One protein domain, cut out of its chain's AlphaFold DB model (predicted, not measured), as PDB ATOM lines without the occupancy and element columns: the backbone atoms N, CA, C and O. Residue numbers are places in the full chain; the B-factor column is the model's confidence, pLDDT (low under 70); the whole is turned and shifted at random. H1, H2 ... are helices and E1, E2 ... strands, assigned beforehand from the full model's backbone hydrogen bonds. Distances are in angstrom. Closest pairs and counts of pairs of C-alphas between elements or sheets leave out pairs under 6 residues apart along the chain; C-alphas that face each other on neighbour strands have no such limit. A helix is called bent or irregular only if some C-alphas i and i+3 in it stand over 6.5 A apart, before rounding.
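AT A GLANCE: This is residues 205 to 409 of the 409 residues of an uncharacterized protein of Ovis aries (UniProt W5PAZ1). A strongly twisted, branched sheet built on the long, bent strand E10 makes the core; E10 runs on into E11, which makes a ribbon with E1 toward one end, and the small ribbon of E3 and E7 lies toward the other. H7 crosses E10 on one face with H1 beside it, H2 is over the opposite face, and residues 349 to 361 stick out. The printed part has 205 residues with seven named helices and eleven named strands, H1 E1 E2 E3 E4 E5 H2 E6 E7 E8 E9 H3 E10 E11 H4 H5 H6 H7, of mixed class; the large sheet is mixed, both ribbons antiparallel. It is compact, radius of gyration of the C-alphas 18.1 A, and only just elongated, spanning 61 by 40 by 33 A.

HOW THE PARTS SIT: Start at the hub, H1, residues 205 to 219. It touches residues 391 to 398 alone of H7, residues 391 to 407, at a shallow tilt of 31 degrees, opposite ways; the closest C-alphas, of Ser 211 and Leu 394, are 4.8 A apart. Its residues 216 to 219 alone touch H5, residues 367 to 372, closest at C-alphas 216 and 371, 6.8 A. H6, residues 380 to 386, touches H5, closest at C-alphas 381 and 372, 6.5 A. Look beside E1, residues 227 to 231, for antiparallel E11, residues 339 to 343: N 228 and O 342 are 2.9 A apart. E10, residues 329 to 337, has antiparallel E2, residues 238 to 242, N 239 to O 336 2.9 A, and E5, residues 275 to 279, N 278 to O 330 2.9 A, on one side; antiparallel E8, residues 307 to 310, N 309 to O 331 2.9 A, is on the other. The edge strands are E4, residues 271 to 273, parallel to E2, N 242 to O 272 2.8 A; E6, residues 289 to 292, parallel to E5, N 290 to O 275 2.8 A; and E9, residues 313 to 315, a hairpin with E8, N 310 to O 313 2.9 A. E5, H2, residues 283 to 288, and E6 form a strand-helix-strand unit, parallel neighbours with a helix between, its crossover right-handed. H7 runs across E10 at 70 degrees on the local plane, height 9.0 A; H2 stands up from the opposite face. H5 runs along E2 at height 8.5 A; H3, residues 320 to 325, only grazes the sheet. E3, residues 248 to 250, is antiparallel to E7, residues 299 to 301, N 248 to O 301 3.0 A. H4, residues 344 to 352, is not on the branched sheet. Every O i to N i+4 pair is within hydrogen-bond range in H1, H3, H4, H5, H6 and H7; irregular H2, with C-alphas 284 and 287 7.4 A apart, has 0 of 2, but 2 of 3 O i to N i+3 pairs.

IN THESE COORDINATES: Find C-alpha 205 at (17.150, 23.610, -21.506); H1 runs 21.1 A from there. E10, 22.4 A, bends by 67 degrees at residue 332. H7, 24.2 A, ends at C-alpha 407, (17.525, 35.353, -32.795).

THE WHOLE: The C-alphas farthest apart, of Lys 251 and His 355, are 62.5 A apart. The printed part has no cut; its long links are E3 to E4 and H4 to H5. Mean pLDDT of the printed part is 81.0; 35 residues are under 70, among them 352 to 364 and 372 to 384.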
ATOM      1  N   LEU A 205      18.431  23.813 -22.190       85.88
ATOM      2  CA  LEU A 205      17.150  23.610 -21.506       85.88
ATOM      3  C   LEU A 205      17.298  22.725 -20.262       85.88
ATOM      4  O   LEU A 205      16.631  22.961 -19.247       85.88
ATOM      5  N   PHE A 206      18.197  21.742 -20.306       86.56
ATOM      6  CA  PHE A 206      18.521  20.911 -19.152       86.56
ATOM      7  C   PHE A 206      19.210  21.740 -18.063       86.56
ATOM      8  O   PHE A 206      18.768  21.719 -16.913       86.56
ATOM      9  N   GLY A 207      20.201  22.561 -18.428       87.44
ATOM     10  CA  GLY A 207      20.868  23.473 -17.489       87.44
ATOM     11  C   GLY A 207      19.899  24.456 -16.817       87.44
ATOM     12  O   GLY A 207      19.965  24.686 -15.603       87.44
ATOM     13  N   MET A 208      18.931  24.978 -17.577       89.56
ATOM     14  CA  MET A 208      17.864  25.827 -17.044       89.56
ATOM     15  C   MET A 208      16.945  25.063 -16.077       89.56
ATOM     16  O   MET A 208      16.589  25.593 -15.025       89.56
ATOM     17  N   THR A 209      16.602  23.808 -16.383       90.00
ATOM     18  CA  THR A 209      15.772  22.955 -15.514       90.00
ATOM     19  C   THR A 209      16.483  22.628 -14.198       90.00
ATOM     20  O   THR A 209      15.885  22.754 -13.129       90.00
ATOM     21  N   VAL A 210      17.775  22.291 -14.247       90.00
ATOM     22  CA  VAL A 210      18.599  22.038 -13.051       90.00
ATOM     23  C   VAL A 210      18.707  23.293 -12.185       90.00
ATOM     24  O   VAL A 210      18.560  23.229 -10.965       90.00
ATOM     25  N   SER A 211      18.923  24.456 -12.802       90.81
ATOM     26  CA  SER A 211      19.003  25.727 -12.074       90.81
ATOM     27  C   SER A 211      17.665  26.096 -11.429       90.81
ATOM     28  O   SER A 211      17.627  26.530 -10.279       90.81
ATOM     29  N   ALA A 212      16.555  25.851 -12.126       90.75
ATOM     30  CA  ALA A 212      15.212  26.058 -11.601       90.75
ATOM     31  C   ALA A 212      14.891  25.138 -10.414       90.75
ATOM     32  O   ALA A 212      14.332  25.605  -9.421       90.75
ATOM     33  N   TYR A 213      15.299  23.866 -10.481       91.25
ATOM     34  CA  TYR A 213      15.208  22.940  -9.351       91.25
ATOM     35  C   TYR A 213      15.964  23.476  -8.134       91.25
ATOM     36  O   TYR A 213      15.388  23.549  -7.057       91.25
ATOM     37  N   ARG A 214      17.216  23.928  -8.300       91.50
ATOM     38  CA  ARG A 214      18.023  24.465  -7.186       91.50
ATOM     39  C   ARG A 214      17.360  25.666  -6.516       91.50
ATOM     40  O   ARG A 214      17.399  25.781  -5.293       91.50
ATOM     41  N   VAL A 215      16.734  26.549  -7.298       90.19
ATOM     42  CA  VAL A 215      15.959  27.680  -6.763       90.19
ATOM     43  C   VAL A 215      14.732  27.190  -5.993       90.19
ATOM     44  O   VAL A 215      14.459  27.688  -4.900       90.19
ATOM     45  N   LEU A 216      13.997  26.215  -6.532       88.69
ATOM     46  CA  LEU A 216      12.824  25.653  -5.865       88.69
ATOM     47  C   LEU A 216      13.205  24.951  -4.556       88.69
ATOM     48  O   LEU A 216      12.623  25.265  -3.531       88.69
ATOM     49  N   ASP A 217      14.217  24.091  -4.581       90.69
ATOM     50  CA  ASP A 217      14.679  23.283  -3.449       90.69
ATOM     51  C   ASP A 217      15.130  24.147  -2.267       90.69
ATOM     52  O   ASP A 217      14.697  23.975  -1.130       90.69
ATOM     53  N   SER A 218      15.918  25.183  -2.550       87.25
ATOM     54  CA  SER A 218      16.397  26.108  -1.517       87.25
ATOM     55  C   SER A 218      15.318  27.055  -0.981       87.25
ATOM     56  O   SER A 218      15.418  27.512   0.156       87.25
ATOM     57  N   THR A 219      14.278  27.366  -1.764       84.19
ATOM     58  CA  THR A 219      13.172  28.228  -1.301       84.19
ATOM     59  C   THR A 219      12.048  27.438  -0.637       84.19
ATOM     60  O   THR A 219      11.373  27.956   0.257       84.19
ATOM     61  N   ARG A 220      11.824  26.200  -1.088       82.56
ATOM     62  CA  ARG A 220      10.763  25.279  -0.677       82.56
ATOM     63  C   ARG A 220      11.250  23.828  -0.860       82.56
ATOM     64  O   ARG A 220      10.957  23.239  -1.899       82.56
ATOM     65  N   PRO A 221      11.909  23.244   0.151       84.06
ATOM     66  CA  PRO A 221      12.413  21.873   0.062       84.06
ATOM     67  C   PRO A 221      11.296  20.814   0.128       84.06
ATOM     68  O   PRO A 221      11.411  19.744  -0.452       84.06
ATOM     69  N   ASP A 222      10.170  21.105   0.793       85.19
ATOM     70  CA  ASP A 222       9.075  20.132   0.943       85.19
ATOM     71  C   ASP A 222       8.545  19.575  -0.401       85.19
ATOM     72  O   ASP A 222       8.405  18.362  -0.523       85.19
ATOM     73  N   PRO A 223       8.240  20.396  -1.435       82.94
ATOM     74  CA  PRO A 223       7.811  19.866  -2.729       82.94
ATOM     75  C   PRO A 223       8.938  19.222  -3.548       82.94
ATOM     76  O   PRO A 223       8.615  18.592  -4.555       82.94
ATOM     77  N   THR A 224      10.216  19.400  -3.195       86.31
ATOM     78  CA  THR A 224      11.358  18.862  -3.959       86.31
ATOM     79  C   THR A 224      11.840  17.502  -3.476       86.31
ATOM     80  O   THR A 224      12.610  16.868  -4.200       86.31
ATOM     81  N   ASP A 225      11.332  17.011  -2.342       85.19
ATOM     82  CA  ASP A 225      11.549  15.648  -1.842       85.19
ATOM     83  C   ASP A 225      10.850  14.606  -2.740       85.19
ATOM     84  O   ASP A 225       9.776  14.084  -2.447       85.19
ATOM     85  N   GLY A 226      11.432  14.376  -3.920       85.00
ATOM     86  CA  GLY A 226      10.862  13.565  -4.992       85.00
ATOM     87  C   GLY A 226       9.855  14.337  -5.848       85.00
ATOM     88  O   GLY A 226       8.652  14.366  -5.575       85.00
ATOM     89  N   CYS A 227      10.322  14.912  -6.960       89.31
ATOM     90  CA  CYS A 227       9.450  15.597  -7.913       89.31
ATOM     91  C   CYS A 227       9.898  15.460  -9.367       89.31
ATOM     92  O   CYS A 227      11.048  15.143  -9.666       89.31
ATOM     93  N   TRP A 228       8.966  15.758 -10.272       89.00
ATOM     94  CA  TRP A 228       9.213  15.862 -11.703       89.00
ATOM     95  C   TRP A 228       8.960  17.297 -12.159       89.00
ATOM     96  O   TRP A 228       7.876  17.848 -11.949       89.00
ATOM     97  N   LEU A 229       9.966  17.892 -12.801       90.19
ATOM     98  CA  LEU A 229       9.861  19.190 -13.462       90.19
ATOM     99  C   LEU A 229       9.838  18.978 -14.973       90.19
ATOM    100  O   LEU A 229      10.795  18.470 -15.555       90.19
ATOM    101  N   CYS A 230       8.743  19.375 -15.612       88.00
ATOM    102  CA  CYS A 230       8.550  19.214 -17.047       88.00
ATOM    103  C   CYS A 230       8.547  20.574 -17.740       88.00
ATOM    104  O   CYS A 230       7.723  21.435 -17.432       88.00
ATOM    105  N   TYR A 231       9.445  20.759 -18.704       85.50
ATOM    106  CA  TYR A 231       9.483  21.972 -19.515       85.50
ATOM    107  C   TYR A 231       8.359  21.971 -20.555       85.50
ATOM    108  O   TYR A 231       8.229  21.028 -21.338       85.50
ATOM    109  N   ASP A 232       7.547  23.032 -20.581       80.19
ATOM    110  CA  ASP A 232       6.567  23.230 -21.648       80.19
ATOM    111  C   ASP A 232       7.236  23.934 -22.831       80.19
ATOM    112  O   ASP A 232       7.390  25.154 -22.855       80.19
ATOM    113  N   ILE A 233       7.621  23.153 -23.839       76.06
ATOM    114  CA  ILE A 233       8.249  23.657 -25.070       76.06
ATOM    115  C   ILE A 233       7.300  24.498 -25.944       76.06
ATOM    116  O   ILE A 233       7.699  24.941 -27.018       76.06
ATOM    117  N   LYS A 234       6.034  24.696 -25.550       80.31
ATOM    118  CA  LYS A 234       5.088  25.540 -26.288       80.31
ATOM    119  C   LYS A 234       5.054  26.960 -25.711       80.31
ATOM    120  O   LYS A 234       4.887  27.117 -24.499       80.31
ATOM    121  N   PRO A 235       5.091  28.005 -26.564       78.38
ATOM    122  CA  PRO A 235       4.890  29.380 -26.125       78.38
ATOM    123  C   PRO A 235       3.608  29.554 -25.288       78.38
ATOM    124  O   PRO A 235       2.567  28.980 -25.629       78.38
ATOM    125  N   PRO A 236       3.627  30.395 -24.237       82.50
ATOM    126  CA  PRO A 236       4.750  31.217 -23.767       82.50
ATOM    127  C   PRO A 236       5.809  30.394 -23.009       82.50
ATOM    128  O   PRO A 236       5.459  29.595 -22.145       82.50
ATOM    129  N   TYR A 237       7.091  30.629 -23.304       87.56
ATOM    130  CA  TYR A 237       8.225  29.907 -22.694       87.56
ATOM    131  C   TYR A 237       8.524  30.331 -21.247       87.56
ATOM    132  O   TYR A 237       9.121  29.577 -20.478       87.56
ATOM    133  N   TYR A 238       8.087  31.535 -20.872       90.81
ATOM    134  CA  TYR A 238       8.355  32.140 -19.574       90.81
ATOM    135  C   TYR A 238       7.094  32.728 -18.948       90.81
ATOM    136  O   TYR A 238       6.155  33.144 -19.635       90.81
ATOM    137  N   GLU A 239       7.115  32.803 -17.625       90.69
ATOM    138  CA  GLU A 239       6.135  33.482 -16.788       90.69
ATOM    139  C   GLU A 239       6.848  34.543 -15.934       90.69
ATOM    140  O   GLU A 239       8.042  34.434 -15.652       90.69
ATOM    141  N   GLY A 240       6.123  35.591 -15.542       89.88
ATOM    142  CA  GLY A 240       6.662  36.668 -14.711       89.88
ATOM    143  C   GLY A 240       6.146  36.610 -13.277       89.88
ATOM    144  O   GLY A 240       4.962  36.351 -13.035       89.88
ATOM    145  N   ILE A 241       7.010  36.932 -12.322       88.31
ATOM    146  CA  ILE A 241       6.610  37.292 -10.959       88.31
ATOM    147  C   ILE A 241       6.872  38.787 -10.802       88.31
ATOM    148  O   ILE A 241       8.021  39.208 -10.872       88.31
ATOM    149  N   ALA A 242       5.826  39.590 -10.626       89.56
ATOM    150  CA  ALA A 242       5.953  41.009 -10.332       89.56
ATOM    151  C   ALA A 242       6.647  41.182  -8.977       89.56
ATOM    152  O   ALA A 242       6.241  40.561  -7.990       89.56
ATOM    153  N   VAL A 243       7.682  42.018  -8.940       87.88
ATOM    154  CA  VAL A 243       8.474  42.258  -7.730       87.88
ATOM    155  C   VAL A 243       8.454  43.735  -7.341       87.88
ATOM    156  O   VAL A 243       8.475  44.605  -8.218       87.88
ATOM    157  N   PRO A 244       8.401  44.064  -6.038       86.06
ATOM    158  CA  PRO A 244       8.684  45.420  -5.598       86.06
ATOM    159  C   PRO A 244      10.167  45.715  -5.840       86.06
ATOM    160  O   PRO A 244      11.010  44.821  -5.777       86.06
ATOM    161  N   GLY A 245      10.503  46.972  -6.090       83.44
ATOM    162  CA  GLY A 245      11.884  47.356  -6.328       83.44
ATOM    163  C   GLY A 245      12.007  48.822  -6.694       83.44
ATOM    164  O   GLY A 245      11.021  49.555  -6.709       83.44
ATOM    165  N   ASN A 246      13.237  49.222  -6.985       87.12
ATOM    166  CA  ASN A 246      13.558  50.509  -7.585       87.12
ATOM    167  C   ASN A 246      14.261  50.262  -8.928       87.12
ATOM    168  O   ASN A 246      14.471  49.117  -9.310       87.12
ATOM    169  N   TYR A 247      14.639  51.312  -9.637       91.12
ATOM    170  CA  TYR A 247      15.391  51.251 -10.883       91.12
ATOM    171  C   TYR A 247      16.494  52.303 -10.886       91.12
ATOM    172  O   TYR A 247      16.466  53.275 -10.129       91.12
ATOM    173  N   ILE A 248      17.485  52.108 -11.750       92.31
ATOM    174  CA  ILE A 248      18.575  53.065 -11.941       92.31
ATOM    175  C   ILE A 248      18.253  53.912 -13.167       92.31
ATOM    176  O   ILE A 248      17.987  53.373 -14.240       92.31
ATOM    177  N   GLN A 249      18.284  55.236 -13.011       93.19
ATOM    178  CA  GLN A 249      18.139  56.168 -14.128       93.19
ATOM    179  C   GLN A 249      19.502  56.439 -14.766       93.19
ATOM    180  O   GLN A 249      20.488  56.669 -14.061       93.19
ATOM    181  N   THR A 250      19.569  56.393 -16.094       92.56
ATOM    182  CA  THR A 250      20.781  56.739 -16.837       92.56
ATOM    183  C   THR A 250      20.469  57.354 -18.194       92.56
ATOM    184  O   THR A 250      19.544  56.953 -18.901       92.56
ATOM    185  N   LYS A 251      21.322  58.283 -18.623       91.38
ATOM    186  CA  LYS A 251      21.354  58.761 -20.013       91.38
ATOM    187  C   LYS A 251      22.142  57.828 -20.930       91.38
ATOM    188  O   LYS A 251      21.969  57.883 -22.146       91.38
ATOM    189  N   ASP A 252      23.021  56.998 -20.367       91.12
ATOM    190  CA  ASP A 252      23.869  56.102 -21.144       91.12
ATOM    191  C   ASP A 252      23.119  54.822 -21.512       91.12
ATOM    192  O   ASP A 252      22.981  53.892 -20.717       91.12
ATOM    193  N   HIS A 253      22.678  54.756 -22.766       88.00
ATOM    194  CA  HIS A 253      22.017  53.581 -23.317       88.00
ATOM    195  C   HIS A 253      22.913  52.330 -23.317       88.00
ATOM    196  O   HIS A 253      22.396  51.226 -23.463       88.00
ATOM    197  N   ARG A 254      24.243  52.465 -23.206       88.44
ATOM    198  CA  ARG A 254      25.189  51.333 -23.204       88.44
ATOM    199  C   ARG A 254      25.188  50.567 -21.889       88.44
ATOM    200  O   ARG A 254      25.631  49.426 -21.867       88.44
ATOM    201  N   ALA A 255      24.658  51.165 -20.824       87.62
ATOM    202  CA  ALA A 255      24.457  50.483 -19.550       87.62
ATOM    203  C   ALA A 255      23.365  49.396 -19.627       87.62
ATOM    204  O   ALA A 255      23.240  48.575 -18.724       87.62
ATOM    205  N   CYS A 256      22.583  49.381 -20.707       86.38
ATOM    206  CA  CYS A 256      21.538  48.403 -20.958       86.38
ATOM    207  C   CYS A 256      22.050  47.235 -21.806       86.38
ATOM    208  O   CYS A 256      22.675  47.428 -22.853       86.38
ATOM    209  N   CYS A 257      21.710  46.012 -21.400       80.44
ATOM    210  CA  CYS A 257      22.057  44.784 -22.113       80.44
ATOM    211  C   CYS A 257      21.168  44.575 -23.352       80.44
ATOM    212  O   CYS A 257      20.316  43.693 -23.387       80.44
ATOM    213  N   TRP A 258      21.370  45.371 -24.407       78.00
ATOM    214  CA  TRP A 258      20.644  45.256 -25.686       78.00
ATOM    215  C   TRP A 258      21.027  44.020 -26.527       78.00
ATOM    216  O   TRP A 258      20.906  44.049 -27.748       78.00
ATOM    217  N   GLN A 259      21.503  42.938 -25.906       64.94
ATOM    218  CA  GLN A 259      22.020  41.730 -26.572       64.94
ATOM    219  C   GLN A 259      20.972  41.011 -27.438       64.94
ATOM    220  O   GLN A 259      21.314  40.235 -28.320       64.94
ATOM    221  N   GLN A 260      19.695  41.336 -27.255       65.69
ATOM    222  CA  GLN A 260      18.575  40.890 -28.074       65.69
ATOM    223  C   GLN A 260      18.687  41.403 -29.531       65.69
ATOM    224  O   GLN A 260      18.289  42.533 -29.845       65.69
ATOM    225  N   ARG A 261      19.241  40.568 -30.425       59.56
ATOM    226  CA  ARG A 261      19.540  40.897 -31.838       59.56
ATOM    227  C   ARG A 261      18.348  40.799 -32.804       59.56
ATOM    228  O   ARG A 261      18.453  41.328 -33.905       59.56
ATOM    229  N   GLY A 262      17.246  40.153 -32.421       60.56
ATOM    230  CA  GLY A 262      16.081  39.939 -33.292       60.56
ATOM    231  C   GLY A 262      14.984  40.999 -33.174       60.56
ATOM    232  O   GLY A 262      14.858  41.690 -32.163       60.56
ATOM    233  N   ASP A 263      14.141  41.127 -34.198       65.31
ATOM    234  CA  ASP A 263      12.994  42.051 -34.175       65.31
ATOM    235  C   ASP A 263      11.820  41.537 -33.334       65.31
ATOM    236  O   ASP A 263      10.972  42.332 -32.896       65.31
ATOM    237  N   VAL A 264      11.788  40.222 -33.113       72.12
ATOM    238  CA  VAL A 264      10.811  39.512 -32.294       72.12
ATOM    239  C   VAL A 264      11.183  39.666 -30.829       72.12
ATOM    240  O   VAL A 264      12.347  39.553 -30.456       72.12
ATOM    241  N   ARG A 265      10.180  39.958 -30.000       77.94
ATOM    242  CA  ARG A 265      10.342  40.062 -28.551       77.94
ATOM    243  C   ARG A 265       9.416  39.090 -27.868       77.94
ATOM    244  O   ARG A 265       8.245  38.974 -28.237       77.94
ATOM    245  N   LEU A 266       9.944  38.395 -26.872       84.19
ATOM    246  CA  LEU A 266       9.136  37.499 -26.066       84.19
ATOM    247  C   LEU A 266       8.139  38.321 -25.245       84.19
ATOM    248  O   LEU A 266       8.508  39.253 -24.537       84.19
ATOM    249  N   THR A 267       6.858  37.983 -25.336       85.19
ATOM    250  CA  THR A 267       5.802  38.572 -24.505       85.19
ATOM    251  C   THR A 267       5.442  37.619 -23.379       85.19
ATOM    252  O   THR A 267       5.317  36.410 -23.603       85.19
ATOM    253  N   LEU A 268       5.186  38.148 -22.187       86.56
ATOM    254  CA  LEU A 268       4.670  37.344 -21.085       86.56
ATOM    255  C   LEU A 268       3.150  37.252 -21.167       86.56
ATOM    256  O   LEU A 268       2.457  38.263 -21.231       86.56
ATOM    257  N   ARG A 269       2.617  36.028 -21.125       81.31
ATOM    258  CA  ARG A 269       1.161  35.807 -21.081       81.31
ATOM    259  C   ARG A 269       0.602  35.875 -19.662       81.31
ATOM    260  O   ARG A 269      -0.595  36.076 -19.482       81.31
ATOM    261  N   ARG A 270       1.452  35.632 -18.664       83.19
ATOM    262  CA  ARG A 270       1.057  35.554 -17.261       83.19
ATOM    263  C   ARG A 270       2.109  36.221 -16.388       83.19
ATOM    264  O   ARG A 270       3.276  35.835 -16.418       83.19
ATOM    265  N   VAL A 271       1.651  37.185 -15.602       86.06
ATOM    266  CA  VAL A 271       2.396  37.793 -14.502       86.06
ATOM    267  C   VAL A 271       1.608  37.533 -13.221       86.06
ATOM    268  O   VAL A 271       0.378  37.584 -13.223       86.06
ATOM    269  N   THR A 272       2.301  37.173 -12.149       84.75
ATOM    270  CA  THR A 272       1.711  36.905 -10.826       84.75
ATOM    271  C   THR A 272       2.407  37.739  -9.753       84.75
ATOM    272  O   THR A 272       3.473  38.285 -10.009       84.75
ATOM    273  N   GLY A 273       1.838  37.836  -8.551       81.31
ATOM    274  CA  GLY A 273       2.415  38.636  -7.460       81.31
ATOM    275  C   GLY A 273       1.968  40.098  -7.488       81.31
ATOM    276  O   GLY A 273       0.959  40.417  -8.107       81.31
ATOM    277  N   GLN A 274       2.687  40.966  -6.774       85.12
ATOM    278  CA  GLN A 274       2.485  42.417  -6.775       85.12
ATOM    279  C   GLN A 274       3.852  43.100  -6.801       85.12
ATOM    280  O   GLN A 274       4.729  42.736  -6.015       85.12
ATOM    281  N   GLY A 275       4.038  44.078  -7.682       88.62
ATOM    282  CA  GLY A 275       5.345  44.692  -7.890       88.62
ATOM    283  C   GLY A 275       5.297  46.087  -8.487       88.62
ATOM    284  O   GLY A 275       4.229  46.668  -8.648       88.62
ATOM    285  N   LEU A 276       6.475  46.631  -8.782       91.38
ATOM    286  CA  LEU A 276       6.614  47.958  -9.368       91.38
ATOM    287  C   LEU A 276       6.082  47.966 -10.807       91.38
ATOM    288  O   LEU A 276       6.506  47.156 -11.635       91.38
ATOM    289  N   CYS A 277       5.210  48.927 -11.107       92.31
ATOM    290  CA  CYS A 277       4.743  49.201 -12.462       92.31
ATOM    291  C   CYS A 277       4.987  50.661 -12.838       92.31
ATOM    292  O   CYS A 277       4.873  51.548 -11.995       92.31
ATOM    293  N   VAL A 278       5.288  50.896 -14.112       92.50
ATOM    294  CA  VAL A 278       5.613  52.214 -14.662       92.50
ATOM    295  C   VAL A 278       4.897  52.436 -15.993       92.50
ATOM    296  O   VAL A 278       4.716  51.493 -16.763       92.50
ATOM    297  N   GLY A 279       4.517  53.684 -16.269       89.50
ATOM    298  CA  GLY A 279       3.740  54.055 -17.458       89.50
ATOM    299  C   GLY A 279       2.227  53.954 -17.245       89.50
ATOM    300  O   GLY A 279       1.743  53.926 -16.109       89.50
ATOM    301  N   ASP A 280       1.481  53.895 -18.345       88.06
ATOM    302  CA  ASP A 280       0.019  53.975 -18.338       88.06
ATOM    303  C   ASP A 280      -0.619  52.602 -18.091       88.06
ATOM    304  O   ASP A 280      -1.023  51.906 -19.017       88.06
ATOM    305  N   VAL A 281      -0.700  52.184 -16.823       88.69
ATOM    306  CA  VAL A 281      -1.214  50.855 -16.443       88.69
ATOM    307  C   VAL A 281      -2.753  50.785 -16.540       88.69
ATOM    308  O   VAL A 281      -3.447  51.436 -15.749       88.69
ATOM    309  N   PRO A 282      -3.326  49.921 -17.407       88.44
ATOM    310  CA  PRO A 282      -4.770  49.694 -17.476       88.44
ATOM    311  C   PRO A 282      -5.363  49.149 -16.172       88.44
ATOM    312  O   PRO A 282      -4.757  48.319 -15.493       88.44
ATOM    313  N   GLN A 283      -6.616  49.515 -15.882       87.56
ATOM    314  CA  GLN A 283      -7.319  49.117 -14.653       87.56
ATOM    315  C   GLN A 283      -7.359  47.598 -14.418       87.56
ATOM    316  O   GLN A 283      -7.280  47.141 -13.279       87.56
ATOM    317  N   ALA A 284      -7.425  46.798 -15.489       86.69
ATOM    318  CA  ALA A 284      -7.410  45.335 -15.407       86.69
ATOM    319  C   ALA A 284      -6.144  44.772 -14.725       86.69
ATOM    320  O   ALA A 284      -6.185  43.685 -14.147       86.69
ATOM    321  N   TYR A 285      -5.035  45.514 -14.751       85.44
ATOM    322  CA  TYR A 285      -3.726  45.083 -14.260       85.44
ATOM    323  C   TYR A 285      -3.339  45.694 -12.907       85.44
ATOM    324  O   TYR A 285      -2.323  45.318 -12.329       85.44
ATOM    325  N   TRP A 286      -4.173  46.570 -12.332       84.19
ATOM    326  CA  TRP A 286      -3.884  47.224 -11.047       84.19
ATOM    327  C   TRP A 286      -3.686  46.245  -9.886       84.19
ATOM    328  O   TRP A 286      -2.943  46.533  -8.957       84.19
ATOM    329  N   HIS A 287      -4.307  45.064  -9.939       81.25
ATOM    330  CA  HIS A 287      -4.246  44.080  -8.855       81.25
ATOM    331  C   HIS A 287      -2.834  43.538  -8.566       81.25
ATOM    332  O   HIS A 287      -2.601  43.052  -7.458       81.25
ATOM    333  N   PHE A 288      -1.903  43.637  -9.522       78.62
ATOM    334  CA  PHE A 288      -0.493  43.276  -9.345       78.62
ATOM    335  C   PHE A 288       0.477  44.464  -9.435       78.62
ATOM    336  O   PHE A 288       1.691  44.252  -9.449       78.62
ATOM    337  N   CYS A 289      -0.029  45.700  -9.465       86.38
ATOM    338  CA  CYS A 289       0.782  46.900  -9.654       86.38
ATOM    339  C   CYS A 289       0.781  47.825  -8.436       86.38
ATOM    340  O   CYS A 289      -0.253  48.342  -8.024       86.38
ATOM    341  N   ASN A 290       1.982  48.113  -7.945       85.31
ATOM    342  CA  ASN A 290       2.303  49.272  -7.129       85.31
ATOM    343  C   ASN A 290       2.885  50.324  -8.079       85.31
ATOM    344  O   ASN A 290       4.064  50.273  -8.432       85.31
ATOM    345  N   THR A 291       2.016  51.198  -8.579       74.81
ATOM    346  CA  THR A 291       2.352  52.142  -9.648       74.81
ATOM    347  C   THR A 291       3.271  53.254  -9.150       74.81
ATOM    348  O   THR A 291       3.003  53.857  -8.110       74.81
ATOM    349  N   ASP A 292       4.304  53.559  -9.931       72.50
ATOM    350  CA  ASP A 292       5.144  54.747  -9.784       72.50
ATOM    351  C   ASP A 292       4.966  55.672 -10.999       72.50
ATOM    352  O   ASP A 292       4.889  55.221 -12.149       72.50
ATOM    353  N   SER A 293       4.880  56.979 -10.752       68.69
ATOM    354  CA  SER A 293       4.771  57.987 -11.805       68.69
ATOM    355  C   SER A 293       6.165  58.331 -12.325       68.69
ATOM    356  O   SER A 293       6.909  59.093 -11.708       68.69
ATOM    357  N   VAL A 294       6.523  57.784 -13.486       71.44
ATOM    358  CA  VAL A 294       7.827  58.038 -14.107       71.44
ATOM    359  C   VAL A 294       7.811  59.370 -14.859       71.44
ATOM    360  O   VAL A 294       7.386  59.460 -16.011       71.44
ATOM    361  N   GLU A 295       8.353  60.415 -14.239       74.38
ATOM    362  CA  GLU A 295       8.505  61.734 -14.871       74.38
ATOM    363  C   GLU A 295       9.846  61.934 -15.604       74.38
ATOM    364  O   GLU A 295      10.144  63.039 -16.056       74.38
ATOM    365  N   THR A 296      10.648  60.892 -15.826       82.62
ATOM    366  CA  THR A 296      11.958  61.039 -16.488       82.62
ATOM    367  C   THR A 296      11.900  60.940 -18.021       82.62
ATOM    368  O   THR A 296      10.908  60.516 -18.615       82.62
ATOM    369  N   THR A 297      12.975  61.387 -18.671       87.75
ATOM    370  CA  THR A 297      13.246  61.212 -20.113       87.75
ATOM    371  C   THR A 297      14.486  60.346 -20.350       87.75
ATOM    372  O   THR A 297      15.023  60.327 -21.450       87.75
ATOM    373  N   GLU A 298      14.941  59.643 -19.314       92.00
ATOM    374  CA  GLU A 298      16.137  58.802 -19.312       92.00
ATOM    375  C   GLU A 298      15.784  57.308 -19.414       92.00
ATOM    376  O   GLU A 298      14.607  56.925 -19.374       92.00
ATOM    377  N   TYR A 299      16.801  56.455 -19.552       94.19
ATOM    378  CA  TYR A 299      16.638  55.005 -19.473       94.19
ATOM    379  C   TYR A 299      16.489  54.554 -18.024       94.19
ATOM    380  O   TYR A 299      17.189  55.043 -17.138       94.19
ATOM    381  N   LEU A 300      15.611  53.580 -17.806       94.00
ATOM    382  CA  LEU A 300      15.411  52.895 -16.539       94.00
ATOM    383  C   LEU A 300      15.994  51.487 -16.642       94.00
ATOM    384  O   LEU A 300      15.465  50.627 -17.358       94.00
ATOM    385  N   ILE A 301      17.079  51.254 -15.915       93.56
ATOM    386  CA  ILE A 301      17.702  49.939 -15.789       93.56
ATOM    387  C   ILE A 301      17.026  49.211 -14.622       93.56
ATOM    388  O   ILE A 301      16.956  49.778 -13.522       93.56
ATOM    389  N   PRO A 302      16.517  47.984 -14.827       92.56
ATOM    390  CA  PRO A 302      16.012  47.186 -13.723       92.56
ATOM    391  C   PRO A 302      17.174  46.811 -12.777       92.56
ATOM    392  O   PRO A 302      18.333  46.789 -13.198       92.56
ATOM    393  N   PRO A 303      16.902  46.501 -11.500       88.50
ATOM    394  CA  PRO A 303      17.898  45.913 -10.612       88.50
ATOM    395  C   PRO A 303      18.474  44.617 -11.185       88.50
ATOM    396  O   PRO A 303      17.898  44.004 -12.089       88.50
ATOM    397  N   GLN A 304      19.601  44.177 -10.620       81.81
ATOM    398  CA  GLN A 304      20.176  42.875 -10.956       81.81
ATOM    399  C   GLN A 304      19.117  41.775 -10.843       81.81
ATOM    400  O   GLN A 304      18.237  41.846  -9.991       81.81
ATOM    401  N   GLU A 305      19.217  40.768 -11.711       84.00
ATOM    402  CA  GLU A 305      18.315  39.610 -11.759       84.00
ATOM    403  C   GLU A 305      16.897  39.887 -12.305       84.00
ATOM    404  O   GLU A 305      16.168  38.943 -12.633       84.00
ATOM    405  N   ASN A 306      16.516  41.152 -12.528       88.88
ATOM    406  CA  ASN A 306      15.178  41.533 -12.987       88.88
ATOM    407  C   ASN A 306      15.093  41.906 -14.474       88.88
ATOM    408  O   ASN A 306      16.083  42.200 -15.140       88.88
ATOM    409  N   TRP A 307      13.879  41.836 -15.010       91.19
ATOM    410  CA  TRP A 307      13.522  42.248 -16.367       91.19
ATOM    411  C   TRP A 307      12.394  43.276 -16.309       91.19
ATOM    412  O   TRP A 307      11.593  43.276 -15.369       91.19
ATOM    413  N   TRP A 308      12.267  44.084 -17.358       93.19
ATOM    414  CA  TRP A 308      11.017  44.778 -17.636       93.19
ATOM    415  C   TRP A 308      10.136  43.914 -18.533       93.19
ATOM    416  O   TRP A 308      10.556  43.482 -19.607       93.19
ATOM    417  N   ALA A 309       8.898  43.683 -18.107       93.19
ATOM    418  CA  ALA A 309       7.849  43.115 -18.940       93.19
ATOM    419  C   ALA A 309       6.892  44.225 -19.363       93.19
ATOM    420  O   ALA A 309       6.076  44.674 -18.559       93.19
ATOM    421  N   CYS A 310       7.014  44.676 -20.608       91.50
ATOM    422  CA  CYS A 310       6.180  45.730 -21.169       91.50
ATOM    423  C   CYS A 310       5.001  45.164 -21.957       91.50
ATOM    424  O   CYS A 310       5.032  44.011 -22.404       91.50
ATOM    425  N   SER A 311       3.989  45.996 -22.209       88.50
ATOM    426  CA  SER A 311       2.894  45.640 -23.125       88.50
ATOM    427  C   SER A 311       3.404  45.333 -24.544       88.50
ATOM    428  O   SER A 311       2.780  44.585 -25.296       88.50
ATOM    429  N   THR A 312       4.592  45.849 -24.876       86.12
ATOM    430  CA  THR A 312       5.306  45.657 -26.144       86.12
ATOM    431  C   THR A 312       6.310  44.493 -26.144       86.12
ATOM    432  O   THR A 312       6.920  44.219 -27.179       86.12
ATOM    433  N   GLY A 313       6.456  43.771 -25.026       89.12
ATOM    434  CA  GLY A 313       7.357  42.623 -24.871       89.12
ATOM    435  C   GLY A 313       8.380  42.789 -23.744       89.12
ATOM    436  O   GLY A 313       8.401  43.792 -23.032       89.12
ATOM    437  N   LEU A 314       9.226  41.776 -23.563       89.88
ATOM    438  CA  LEU A 314      10.351  41.832 -22.635       89.88
ATOM    439  C   LEU A 314      11.383  42.858 -23.107       89.88
ATOM    440  O   LEU A 314      11.752  42.904 -24.284       89.88
ATOM    441  N   ALA A 315      11.866  43.662 -22.165       89.81
ATOM    442  CA  ALA A 315      12.855  44.692 -22.413       89.81
ATOM    443  C   ALA A 315      13.955  44.662 -21.334       89.81
ATOM    444  O   ALA A 315      13.649  44.584 -20.141       89.81
ATOM    445  N   PRO A 316      15.240  44.756 -21.723       88.12
ATOM    446  CA  PRO A 316      16.342  44.853 -20.765       88.12
ATOM    447  C   PRO A 316      16.360  46.222 -20.072       88.12
ATOM    448  O   PRO A 316      16.754  46.331 -18.920       88.12
ATOM    449  N   CYS A 317      15.898  47.259 -20.769       91.81
ATOM    450  CA  CYS A 317      15.719  48.617 -20.276       91.81
ATOM    451  C   CYS A 317      14.517  49.256 -20.957       91.81
ATOM    452  O   CYS A 317      14.146  48.876 -22.071       91.81
ATOM    453  N   ILE A 318      13.974  50.283 -20.317       93.19
ATOM    454  CA  ILE A 318      12.854  51.073 -20.833       93.19
ATOM    455  C   ILE A 318      13.212  52.553 -20.813       93.19
ATOM    456  O   ILE A 318      14.037  52.972 -20.006       93.19
ATOM    457  N   HIS A 319      12.636  53.347 -21.707       93.25
ATOM    458  CA  HIS A 319      12.947  54.770 -21.815       93.25
ATOM    459  C   HIS A 319      11.740  55.617 -21.409       93.25
ATOM    460  O   HIS A 319      10.660  55.478 -21.982       93.25
ATOM    461  N   GLY A 320      11.927  56.549 -20.470       91.38
ATOM    462  CA  GLY A 320      10.824  57.329 -19.894       91.38
ATOM    463  C   GLY A 320      10.010  58.112 -20.929       91.38
ATOM    464  O   GLY A 320       8.785  58.129 -20.871       91.38
ATOM    465  N   GLN A 321      10.662  58.682 -21.951       89.38
ATOM    466  CA  GLN A 321       9.942  59.384 -23.027       89.38
ATOM    467  C   GLN A 321       9.056  58.444 -23.862       89.38
ATOM    468  O   GLN A 321       7.996  58.862 -24.312       89.38
ATOM    469  N   VAL A 322       9.456  57.178 -24.046       90.50
ATOM    470  CA  VAL A 322       8.640  56.201 -24.784       90.50
ATOM    471  C   VAL A 322       7.371  55.899 -23.994       90.50
ATOM    472  O   VAL A 322       6.293  55.936 -24.571       90.50
ATOM    473  N   LEU A 323       7.481  55.696 -22.676       89.69
ATOM    474  CA  LEU A 323       6.326  55.480 -21.793       89.69
ATOM    475  C   LEU A 323       5.367  56.676 -21.741       89.69
ATOM    476  O   LEU A 323       4.181  56.484 -21.553       89.69
ATOM    477  N   LYS A 324       5.867  57.909 -21.889       86.94
ATOM    478  CA  LYS A 324       5.022  59.118 -21.898       86.94
ATOM    479  C   LYS A 324       4.309  59.340 -23.228       86.94
ATOM    480  O   LYS A 324       3.201  59.869 -23.262       86.94
ATOM    481  N   ASP A 325       4.988  59.025 -24.329       83.44
ATOM    482  CA  ASP A 325       4.481  59.283 -25.679       83.44
ATOM    483  C   ASP A 325       3.639  58.122 -26.230       83.44
ATOM    484  O   ASP A 325       2.988  58.275 -27.267       83.44
ATOM    485  N   SER A 326       3.654  56.970 -25.560       79.25
ATOM    486  CA  SER A 326       2.865  55.788 -25.902       79.25
ATOM    487  C   SER A 326       1.992  55.360 -24.729       79.25
ATOM    488  O   SER A 326       2.341  55.604 -23.587       79.25
ATOM    489  N   GLU A 327       0.894  54.656 -25.002       81.62
ATOM    490  CA  GLU A 327       0.071  53.996 -23.973       81.62
ATOM    491  C   GLU A 327       0.749  52.701 -23.451       81.62
ATOM    492  O   GLU A 327       0.077  51.726 -23.112       81.62
ATOM    493  N   ASP A 328       2.089  52.640 -23.475       86.75
ATOM    494  CA  ASP A 328       2.865  51.486 -23.012       86.75
ATOM    495  C   ASP A 328       3.039  51.550 -21.490       86.75
ATOM    496  O   ASP A 328       3.194  52.610 -20.878       86.75
ATOM    497  N   PHE A 329       3.059  50.377 -20.875       90.56
ATOM    498  CA  PHE A 329       3.360  50.212 -19.465       90.56
ATOM    499  C   PHE A 329       4.271  49.008 -19.296       90.56
ATOM    500  O   PHE A 329       4.210  48.049 -20.071       90.56
ATOM    501  N   CYS A 330       5.095  49.046 -18.257       92.75
ATOM    502  CA  CYS A 330       6.027  47.980 -17.947       92.75
ATOM    503  C   CYS A 330       5.940  47.593 -16.478       92.75
ATOM    504  O   CYS A 330       5.705  48.424 -15.601       92.75
ATOM    505  N   VAL A 331       6.148  46.309 -16.219       93.00
ATOM    506  CA  VAL A 331       6.162  45.715 -14.884       93.00
ATOM    507  C   VAL A 331       7.567  45.209 -14.604       93.00
ATOM    508  O   VAL A 331       8.170  44.554 -15.459       93.00
ATOM    509  N   LEU A 332       8.089  45.496 -13.414       92.94
ATOM    510  CA  LEU A 332       9.343  44.910 -12.960       92.94
ATOM    511  C   LEU A 332       9.094  43.454 -12.572       92.94
ATOM    512  O   LEU A 332       8.310  43.173 -11.658       92.94
ATOM    513  N   VAL A 333       9.744  42.524 -13.269       91.38
ATOM    514  CA  VAL A 333       9.504  41.093 -13.083       91.38
ATOM    515  C   VAL A 333      10.777  40.309 -12.805       91.38
ATOM    516  O   VAL A 333      11.867  40.603 -13.298       91.38
ATOM    517  N   LEU A 334      10.604  39.252 -12.025       90.38
ATOM    518  CA  LEU A 334      11.471  38.090 -12.016       90.38
ATOM    519  C   LEU A 334      10.987  37.135 -13.112       90.38
ATOM    520  O   LEU A 334       9.802  36.788 -13.144       90.38
ATOM    521  N   LEU A 335      11.872  36.745 -14.025       91.06
ATOM    522  CA  LEU A 335      11.520  35.882 -15.148       91.06
ATOM    523  C   LEU A 335      11.730  34.418 -14.755       91.06
ATOM    524  O   LEU A 335      12.792  34.057 -14.265       91.06
ATOM    525  N   VAL A 336      10.728  33.567 -14.961       90.19
ATOM    526  CA  VAL A 336      10.780  32.157 -14.555       90.19
ATOM    527  C   VAL A 336      10.437  31.276 -15.757       90.19
ATOM    528  O   VAL A 336       9.450  31.556 -16.445       90.19
ATOM    529  N   PRO A 337      11.218  30.218 -16.054       91.44
ATOM    530  CA  PRO A 337      10.869  29.286 -17.116       91.44
ATOM    531  C   PRO A 337       9.568  28.571 -16.784       91.44
ATOM    532  O   PRO A 337       9.296  28.212 -15.634       91.44
ATOM    533  N   ARG A 338       8.760  28.325 -17.812       90.06
ATOM    534  CA  ARG A 338       7.486  27.642 -17.646       90.06
ATOM    535  C   ARG A 338       7.700  26.140 -17.464       90.06
ATOM    536  O   ARG A 338       7.673  25.354 -18.409       90.06
ATOM    537  N   LEU A 339       7.917  25.766 -16.209       90.06
ATOM    538  CA  LEU A 339       8.060  24.390 -15.754       90.06
ATOM    539  C   LEU A 339       6.786  23.950 -15.041       90.06
ATOM    540  O   LEU A 339       6.295  24.640 -14.144       90.06
ATOM    541  N   PHE A 340       6.262  22.798 -15.437       88.88
ATOM    542  CA  PHE A 340       5.190  22.114 -14.738       88.88
ATOM    543  C   PHE A 340       5.759  21.201 -13.667       88.88
ATOM    544  O   PHE A 340       6.689  20.439 -13.917       88.88
ATOM    545  N   TYR A 341       5.172  21.290 -12.485       88.69
ATOM    546  CA  TYR A 341       5.497  20.445 -11.357       88.69
ATOM    547  C   TYR A 341       4.524  19.277 -11.257       88.69
ATOM    548  O   TYR A 341       3.303  19.460 -11.315       88.69
ATOM    549  N   HIS A 342       5.086  18.101 -11.007       86.75
ATOM    550  CA  HIS A 342       4.360  16.922 -10.569       86.75
ATOM    551  C   HIS A 342       5.046  16.337  -9.334       86.75
ATOM    552  O   HIS A 342       6.273  16.198  -9.311       86.75
ATOM    553  N   SER A 343       4.256  15.977  -8.319       86.12
ATOM    554  CA  SER A 343       4.769  15.156  -7.222       86.12
ATOM    555  C   SER A 343       5.179  13.789  -7.770       86.12
ATOM    556  O   SER A 343       4.670  13.338  -8.805       86.12
ATOM    557  N   ASN A 344       6.116  13.125  -7.094       85.06
ATOM    558  CA  ASN A 344       6.546  11.798  -7.516       85.06
ATOM    559  C   ASN A 344       5.377  10.798  -7.558       85.06
ATOM    560  O   ASN A 344       5.221  10.087  -8.549       85.06
ATOM    561  N   ASP A 345       4.511  10.810  -6.542       82.38
ATOM    562  CA  ASP A 345       3.359   9.906  -6.453       82.38
ATOM    563  C   ASP A 345       2.357  10.124  -7.598       82.38
ATOM    564  O   ASP A 345       1.954   9.164  -8.262       82.38
ATOM    565  N   ASP A 346       2.010  11.383  -7.895       79.00
ATOM    566  CA  ASP A 346       1.074  11.720  -8.975       79.00
ATOM    567  C   ASP A 346       1.611  11.277 -10.340       79.00
ATOM    568  O   ASP A 346       0.856  10.833 -11.212       79.00
ATOM    569  N   PHE A 347       2.917  11.437 -10.558       80.56
ATOM    570  CA  PHE A 347       3.548  11.096 -11.825       80.56
ATOM    571  C   PHE A 347       3.663   9.580 -12.012       80.56
ATOM    572  O   PHE A 347       3.294   9.060 -13.068       80.56
ATOM    573  N   LEU A 348       4.106   8.856 -10.979       79.69
ATOM    574  CA  LEU A 348       4.206   7.396 -11.012       79.69
ATOM    575  C   LEU A 348       2.835   6.735 -11.189       79.69
ATOM    576  O   LEU A 348       2.715   5.779 -11.957       79.69
ATOM    577  N   GLN A 349       1.783   7.283 -10.574       77.44
ATOM    578  CA  GLN A 349       0.415   6.814 -10.795       77.44
ATOM    579  C   GLN A 349      -0.003   6.945 -12.271       77.44
ATOM    580  O   GLN A 349      -0.598   6.026 -12.832       77.44
ATOM    581  N   ARG A 350       0.351   8.054 -12.935       72.56
ATOM    582  CA  ARG A 350       0.056   8.267 -14.366       72.56
ATOM    583  C   ARG A 350       0.849   7.348 -15.292       72.56
ATOM    584  O   ARG A 350       0.349   7.014 -16.362       72.56
ATOM    585  N   LEU A 351       2.063   6.958 -14.907       73.62
ATOM    586  CA  LEU A 351       2.874   5.984 -15.645       73.62
ATOM    587  C   LEU A 351       2.341   4.551 -15.496       73.62
ATOM    588  O   LEU A 351       2.427   3.772 -16.443       73.62
ATOM    589  N   GLY A 352       1.797   4.209 -14.323       69.19
ATOM    590  CA  GLY A 352       1.244   2.884 -14.026       69.19
ATOM    591  C   GLY A 352      -0.152   2.622 -14.608       69.19
ATOM    592  O   GLY A 352      -0.497   1.470 -14.878       69.19
ATOM    593  N   ASP A 353      -0.951   3.667 -14.848       68.94
ATOM    594  CA  ASP A 353      -2.291   3.547 -15.432       68.94
ATOM    595  C   ASP A 353      -2.214   3.222 -16.946       68.94
ATOM    596  O   ASP A 353      -2.248   4.091 -17.815       68.94
ATOM    597  N   SER A 354      -2.161   1.927 -17.283       57.28
ATOM    598  CA  SER A 354      -2.136   1.404 -18.667       57.28
ATOM    599  C   SER A 354      -3.441   1.640 -19.463       57.28
ATOM    600  O   SER A 354      -3.507   1.410 -20.673       57.28
ATOM    601  N   HIS A 355      -4.499   2.146 -18.823       57.31
ATOM    602  CA  HIS A 355      -5.779   2.423 -19.472       57.31
ATOM    603  C   HIS A 355      -5.994   3.926 -19.664       57.31
ATOM    604  O   HIS A 355      -6.028   4.693 -18.707       57.31
ATOM    605  N   ARG A 356      -6.202   4.328 -20.928       59.34
ATOM    606  CA  ARG A 356      -6.554   5.683 -21.391       59.34
ATOM    607  C   ARG A 356      -7.873   6.188 -20.784       59.34
ATOM    608  O   ARG A 356      -8.869   6.342 -21.488       59.34
ATOM    609  N   VAL A 357      -7.899   6.485 -19.491       57.56
ATOM    610  CA  VAL A 357      -8.965   7.284 -18.891       57.56
ATOM    611  C   VAL A 357      -8.555   8.739 -19.050       57.56
ATOM    612  O   VAL A 357      -7.594   9.202 -18.440       57.56
ATOM    613  N   LYS A 358      -9.281   9.470 -19.900       46.31
ATOM    614  CA  LYS A 358      -9.151  10.922 -20.033       46.31
ATOM    615  C   LYS A 358      -9.675  11.565 -18.744       46.31
ATOM    616  O   LYS A 358     -10.836  11.950 -18.673       46.31
ATOM    617  N   ARG A 359      -8.844  11.604 -17.703       54.97
ATOM    618  CA  ARG A 359      -9.112  12.374 -16.485       54.97
ATOM    619  C   ARG A 359      -8.749  13.835 -16.745       54.97
ATOM    620  O   ARG A 359      -7.774  14.114 -17.445       54.97
ATOM    621  N   GLU A 360      -9.549  14.760 -16.217       43.50
ATOM    622  CA  GLU A 360      -9.169  16.175 -16.168       43.50
ATOM    623  C   GLU A 360      -7.811  16.300 -15.462       43.50
ATOM    624  O   GLU A 360      -7.555  15.561 -14.505       43.50
ATOM    625  N   PRO A 361      -6.898  17.162 -15.943       50.72
ATOM    626  CA  PRO A 361      -5.586  17.283 -15.333       50.72
ATOM    627  C   PRO A 361      -5.752  17.736 -13.880       50.72
ATOM    628  O   PRO A 361      -6.180  18.860 -13.623       50.72
ATOM    629  N   VAL A 362      -5.381  16.861 -12.938       51.06
ATOM    630  CA  VAL A 362      -5.125  17.242 -11.542       51.06
ATOM    631  C   VAL A 362      -4.201  18.457 -11.578       51.06
ATOM    632  O   VAL A 362      -3.203  18.442 -12.308       51.06
ATOM    633  N   THR A 363      -4.607  19.513 -10.870       56.12
ATOM    634  CA  THR A 363      -4.006  20.852 -10.779       56.12
ATOM    635  C   THR A 363      -2.491  20.835 -10.953       56.12
ATOM    636  O   THR A 363      -1.742  20.687  -9.994       56.12
ATOM    637  N   THR A 364      -2.031  20.981 -12.196       67.25
ATOM    638  CA  THR A 364      -0.602  21.049 -12.495       67.25
ATOM    639  C   THR A 364      -0.124  22.445 -12.121       67.25
ATOM    640  O   THR A 364      -0.548  23.436 -12.721       67.25
ATOM    641  N   LEU A 365       0.703  22.532 -11.081       80.38
ATOM    642  CA  LEU A 365       1.268  23.796 -10.626       80.38
ATOM    643  C   LEU A 365       2.435  24.177 -11.538       80.38
ATOM    644  O   LEU A 365       3.219  23.318 -11.941       80.38
ATOM    645  N   THR A 366       2.556  25.459 -11.877       85.69
ATOM    646  CA  THR A 366       3.774  25.959 -12.524       85.69
ATOM    647  C   THR A 366       4.805  26.323 -11.466       85.69
ATOM    648  O   THR A 366       4.455  26.638 -10.324       85.69
ATOM    649  N   LEU A 367       6.079  26.327 -11.847       84.94
ATOM    650  CA  LEU A 367       7.162  26.778 -10.979       84.94
ATOM    651  C   LEU A 367       6.889  28.178 -10.414       84.94
ATOM    652  O   LEU A 367       7.043  28.400  -9.220       84.94
ATOM    653  N   THR A 368       6.377  29.092 -11.234       82.94
ATOM    654  CA  THR A 368       5.946  30.436 -10.822       82.94
ATOM    655  C   THR A 368       4.918  30.400  -9.698       82.94
ATOM    656  O   THR A 368       4.994  31.193  -8.767       82.94
ATOM    657  N   VAL A 369       3.961  29.469  -9.752       82.31
ATOM    658  CA  VAL A 369       2.970  29.291  -8.687       82.31
ATOM    659  C   VAL A 369       3.638  28.738  -7.431       82.31
ATOM    660  O   VAL A 369       3.371  29.249  -6.353       82.31
ATOM    661  N   LEU A 370       4.546  27.766  -7.532       80.75
ATOM    662  CA  LEU A 370       5.262  27.230  -6.366       80.75
ATOM    663  C   LEU A 370       6.139  28.281  -5.675       80.75
ATOM    664  O   LEU A 370       6.066  28.437  -4.452       80.75
ATOM    665  N   LEU A 371       6.893  29.047  -6.462       78.62
ATOM    666  CA  LEU A 371       7.702  30.172  -5.996       78.62
ATOM    667  C   LEU A 371       6.816  31.330  -5.494       78.62
ATOM    668  O   LEU A 371       7.176  32.044  -4.561       78.62
ATOM    669  N   GLY A 372       5.618  31.478  -6.064       66.44
ATOM    670  CA  GLY A 372       4.634  32.502  -5.718       66.44
ATOM    671  C   GLY A 372       3.683  32.145  -4.566       66.44
ATOM    672  O   GLY A 372       3.052  33.044  -4.019       66.44
ATOM    673  N   LEU A 373       3.564  30.882  -4.132       53.47
ATOM    674  CA  LEU A 373       2.550  30.390  -3.172       53.47
ATOM    675  C   LEU A 373       2.799  30.774  -1.691       53.47
ATOM    676  O   LEU A 373       2.433  30.052  -0.764       53.47
ATOM    677  N   ARG A 374       3.370  31.956  -1.445       49.41
ATOM    678  CA  ARG A 374       3.194  32.750  -0.207       49.41
ATOM    679  C   ARG A 374       2.868  34.233  -0.476       49.41
ATOM    680  O   ARG A 374       2.725  35.008   0.464       49.41
ATOM    681  N   ALA A 375       2.663  34.623  -1.736       45.09
ATOM    682  CA  ALA A 375       2.395  35.998  -2.167       45.09
ATOM    683  C   ALA A 375       1.010  36.535  -1.756       45.09
ATOM    684  O   ALA A 375       0.752  37.723  -1.902       45.09
ATOM    685  N   ALA A 376       0.115  35.698  -1.220       39.53
ATOM    686  CA  ALA A 376      -1.257  36.111  -0.922       39.53
ATOM    687  C   ALA A 376      -1.431  36.901   0.392       39.53
ATOM    688  O   ALA A 376      -2.542  37.372   0.646       39.53
ATOM    689  N   ARG A 377      -0.393  37.068   1.237       37.41
ATOM    690  CA  ARG A 377      -0.485  38.011   2.378       37.41
ATOM    691  C   ARG A 377       0.797  38.409   3.124       37.41
ATOM    692  O   ARG A 377       0.688  39.142   4.102       37.41
ATOM    693  N   ALA A 378       1.991  37.980   2.719       37.94
ATOM    694  CA  ALA A 378       3.228  38.412   3.376       37.94
ATOM    695  C   ALA A 378       4.357  38.594   2.358       37.94
ATOM    696  O   ALA A 378       4.580  37.734   1.510       37.94
ATOM    697  N   ALA A 379       5.098  39.695   2.479       40.28
ATOM    698  CA  ALA A 379       6.230  40.088   1.634       40.28
ATOM    699  C   ALA A 379       7.442  39.116   1.653       40.28
ATOM    700  O   ALA A 379       8.521  39.460   1.184       40.28
ATOM    701  N   THR A 380       7.306  37.901   2.192       47.91
ATOM    702  CA  THR A 380       8.418  36.978   2.464       47.91
ATOM    703  C   THR A 380       8.729  36.011   1.319       47.91
ATOM    704  O   THR A 380       9.891  35.681   1.126       47.91
ATOM    705  N   GLY A 381       7.747  35.580   0.518       50.22
ATOM    706  CA  GLY A 381       7.969  34.579  -0.545       50.22
ATOM    707  C   GLY A 381       8.883  35.059  -1.681       50.22
ATOM    708  O   GLY A 381       9.837  34.381  -2.040       50.22
ATOM    709  N   ILE A 382       8.631  36.262  -2.204       58.28
ATOM    710  CA  ILE A 382       9.431  36.860  -3.288       58.28
ATOM    711  C   ILE A 382      10.824  37.261  -2.778       58.28
ATOM    712  O   ILE A 382      11.813  37.064  -3.477       58.28
ATOM    713  N   SER A 383      10.915  37.752  -1.534       58.44
ATOM    714  CA  SER A 383      12.196  38.070  -0.888       58.44
ATOM    715  C   SER A 383      13.113  36.850  -0.803       58.44
ATOM    716  O   SER A 383      14.314  36.999  -0.987       58.44
ATOM    717  N   LEU A 384      12.565  35.651  -0.569       59.62
ATOM    718  CA  LEU A 384      13.351  34.414  -0.519       59.62
ATOM    719  C   LEU A 384      13.948  34.055  -1.880       59.62
ATOM    720  O   LEU A 384      15.095  33.631  -1.937       59.62
ATOM    721  N   VAL A 385      13.201  34.249  -2.972       70.69
ATOM    722  CA  VAL A 385      13.720  33.995  -4.324       70.69
ATOM    723  C   VAL A 385      14.773  35.039  -4.708       70.69
ATOM    724  O   VAL A 385      15.813  34.679  -5.242       70.69
ATOM    725  N   LEU A 386      14.542  36.316  -4.388       64.62
ATOM    726  CA  LEU A 386      15.488  37.401  -4.679       64.62
ATOM    727  C   LEU A 386      16.785  37.313  -3.860       64.62
ATOM    728  O   LEU A 386      17.832  37.740  -4.328       64.62
ATOM    729  N   GLN A 387      16.732  36.764  -2.644       67.44
ATOM    730  CA  GLN A 387      17.913  36.527  -1.802       67.44
ATOM    731  C   GLN A 387      18.611  35.197  -2.111       67.44
ATOM    732  O   GLN A 387      19.614  34.859  -1.483       67.44
ATOM    733  N   ASN A 388      18.082  34.421  -3.055       74.12
ATOM    734  CA  ASN A 388      18.612  33.111  -3.362       74.12
ATOM    735  C   ASN A 388      19.846  33.211  -4.261       74.12
ATOM    736  O   ASN A 388      19.744  33.547  -5.440       74.12
ATOM    737  N   GLN A 389      20.999  32.807  -3.730       78.00
ATOM    738  CA  GLN A 389      22.258  32.713  -4.475       78.00
ATOM    739  C   GLN A 389      22.169  31.845  -5.746       78.00
ATOM    740  O   GLN A 389      22.943  32.033  -6.680       78.00
ATOM    741  N   HIS A 390      21.225  30.897  -5.808       83.50
ATOM    742  CA  HIS A 390      21.033  30.028  -6.970       83.50
ATOM    743  C   HIS A 390      20.222  30.685  -8.091       83.50
ATOM    744  O   HIS A 390      20.257  30.195  -9.223       83.50
ATOM    745  N   TYR A 391      19.519  31.791  -7.814       86.50
ATOM    746  CA  TYR A 391      18.741  32.473  -8.843       86.50
ATOM    747  C   TYR A 391      19.643  33.098  -9.911       86.50
ATOM    748  O   TYR A 391      19.311  32.996 -11.084       86.50
ATOM    749  N   SER A 392      20.826  33.614  -9.562       87.88
ATOM    750  CA  SER A 392      21.767  34.167 -10.550       87.88
ATOM    751  C   SER A 392      22.202  33.146 -11.610       87.88
ATOM    752  O   SER A 392      22.342  33.482 -12.785       87.88
ATOM    753  N   SER A 393      22.362  31.867 -11.241       88.44
ATOM    754  CA  SER A 393      22.645  30.803 -12.219       88.44
ATOM    755  C   SER A 393      21.449  30.539 -13.134       88.44
ATOM    756  O   SER A 393      21.615  30.394 -14.345       88.44
ATOM    757  N   LEU A 394      20.234  30.521 -12.573       89.75
ATOM    758  CA  LEU A 394      19.006  30.401 -13.356       89.75
ATOM    759  C   LEU A 394      18.838  31.594 -14.302       89.75
ATOM    760  O   LEU A 394      18.522  31.409 -15.474       89.75
ATOM    761  N   ARG A 395      19.103  32.807 -13.821       89.06
ATOM    762  CA  ARG A 395      19.033  34.037 -14.597       89.06
ATOM    763  C   ARG A 395      19.959  34.007 -15.801       89.06
ATOM    764  O   ARG A 395      19.511  34.312 -16.901       89.06
ATOM    765  N   ALA A 396      21.218  33.617 -15.614       87.75
ATOM    766  CA  ALA A 396      22.174  33.524 -16.712       87.75
ATOM    767  C   ALA A 396      21.702  32.538 -17.798       87.75
ATOM    768  O   ALA A 396      21.783  32.840 -18.988       87.75
ATOM    769  N   ALA A 397      21.140  31.391 -17.395       89.56
ATOM    770  CA  ALA A 397      20.573  30.414 -18.328       89.56
ATOM    771  C   ALA A 397      19.341  30.960 -19.077       89.56
ATOM    772  O   ALA A 397      19.172  30.700 -20.270       89.56
ATOM    773  N   ILE A 398      18.495  31.737 -18.391       89.44
ATOM    774  CA  ILE A 398      17.347  32.418 -18.997       89.44
ATOM    775  C   ILE A 398      17.819  33.446 -20.025       89.44
ATOM    776  O   ILE A 398      17.329  33.417 -21.148       89.44
ATOM    777  N   ASP A 399      18.769  34.312 -19.679       87.38
ATOM    778  CA  ASP A 399      19.248  35.374 -20.571       87.38
ATOM    779  C   ASP A 399      19.841  34.797 -21.859       87.38
ATOM    780  O   ASP A 399      19.476  35.226 -22.958       87.38
ATOM    781  N   PHE A 400      20.659  33.750 -21.730       86.44
ATOM    782  CA  PHE A 400      21.203  33.015 -22.870       86.44
ATOM    783  C   PHE A 400      20.101  32.411 -23.756       86.44
ATOM    784  O   PHE A 400      20.154  32.489 -24.987       86.44
ATOM    785  N   ASN A 401      19.070  31.814 -23.150       87.56
ATOM    786  CA  ASN A 401      17.981  31.203 -23.904       87.56
ATOM    787  C   ASN A 401      17.050  32.241 -24.558       87.56
ATOM    788  O   ASN A 401      16.643  32.036 -25.700       87.56
ATOM    789  N   VAL A 402      16.772  33.371 -23.896       86.81
ATOM    790  CA  VAL A 402      16.012  34.501 -24.459       86.81
ATOM    791  C   VAL A 402      16.720  35.052 -25.695       86.81
ATOM    792  O   VAL A 402      16.081  35.204 -26.734       86.81
ATOM    793  N   GLU A 403      18.037  35.282 -25.626       84.44
ATOM    794  CA  GLU A 403      18.824  35.745 -26.779       84.44
ATOM    795  C   GLU A 403      18.742  34.755 -27.954       84.44
ATOM    796  O   GLU A 403      18.526  35.148 -29.106       84.44
ATOM    797  N   ARG A 404      18.857  33.453 -27.669       84.06
ATOM    798  CA  ARG A 404      18.759  32.396 -28.684       84.06
ATOM    799  C   ARG A 404      17.359  32.293 -29.298       84.06
ATOM    800  O   ARG A 404      17.243  32.129 -30.508       84.06
ATOM    801  N   LEU A 405      16.299  32.399 -28.496       82.88
ATOM    802  CA  LEU A 405      14.919  32.365 -28.989       82.88
ATOM    803  C   LEU A 405      14.624  33.568 -29.884       82.88
ATOM    804  O   LEU A 405      14.114  33.388 -30.988       82.88
ATOM    805  N   GLU A 406      14.987  34.773 -29.448       81.81
ATOM    806  CA  GLU A 406      14.725  35.999 -30.209       81.81
ATOM    807  C   GLU A 406      15.562  36.106 -31.488       81.81
ATOM    808  O   GLU A 406      15.150  36.792 -32.415       81.81
ATOM    809  N   SER A 407      16.706  35.420 -31.572       76.75
ATOM    810  CA  SER A 407      17.525  35.353 -32.795       76.75
ATOM    811  C   SER A 407      17.134  34.232 -33.767       76.75
ATOM    812  O   SER A 407      17.593  34.239 -34.907       76.75
ATOM    813  N   SER A 408      16.307  33.274 -33.338       71.62
ATOM    814  CA  SER A 408      15.907  32.101 -34.138       71.62
ATOM    815  C   SER A 408      14.619  32.273 -34.954       71.62
ATOM    816  O   SER A 408      14.253  31.368 -35.706       71.62
ATOM    817  N   VAL A 409      13.935  33.410 -34.793       58.97
ATOM    818  CA  VAL A 409      12.680  33.779 -35.472       58.97
ATOM    819  C   VAL A 409      12.942  34.964 -36.384       58.97
ATOM    820  O   VAL A 409      12.447  34.925 -37.532       58.97
TER     821      VAL A 409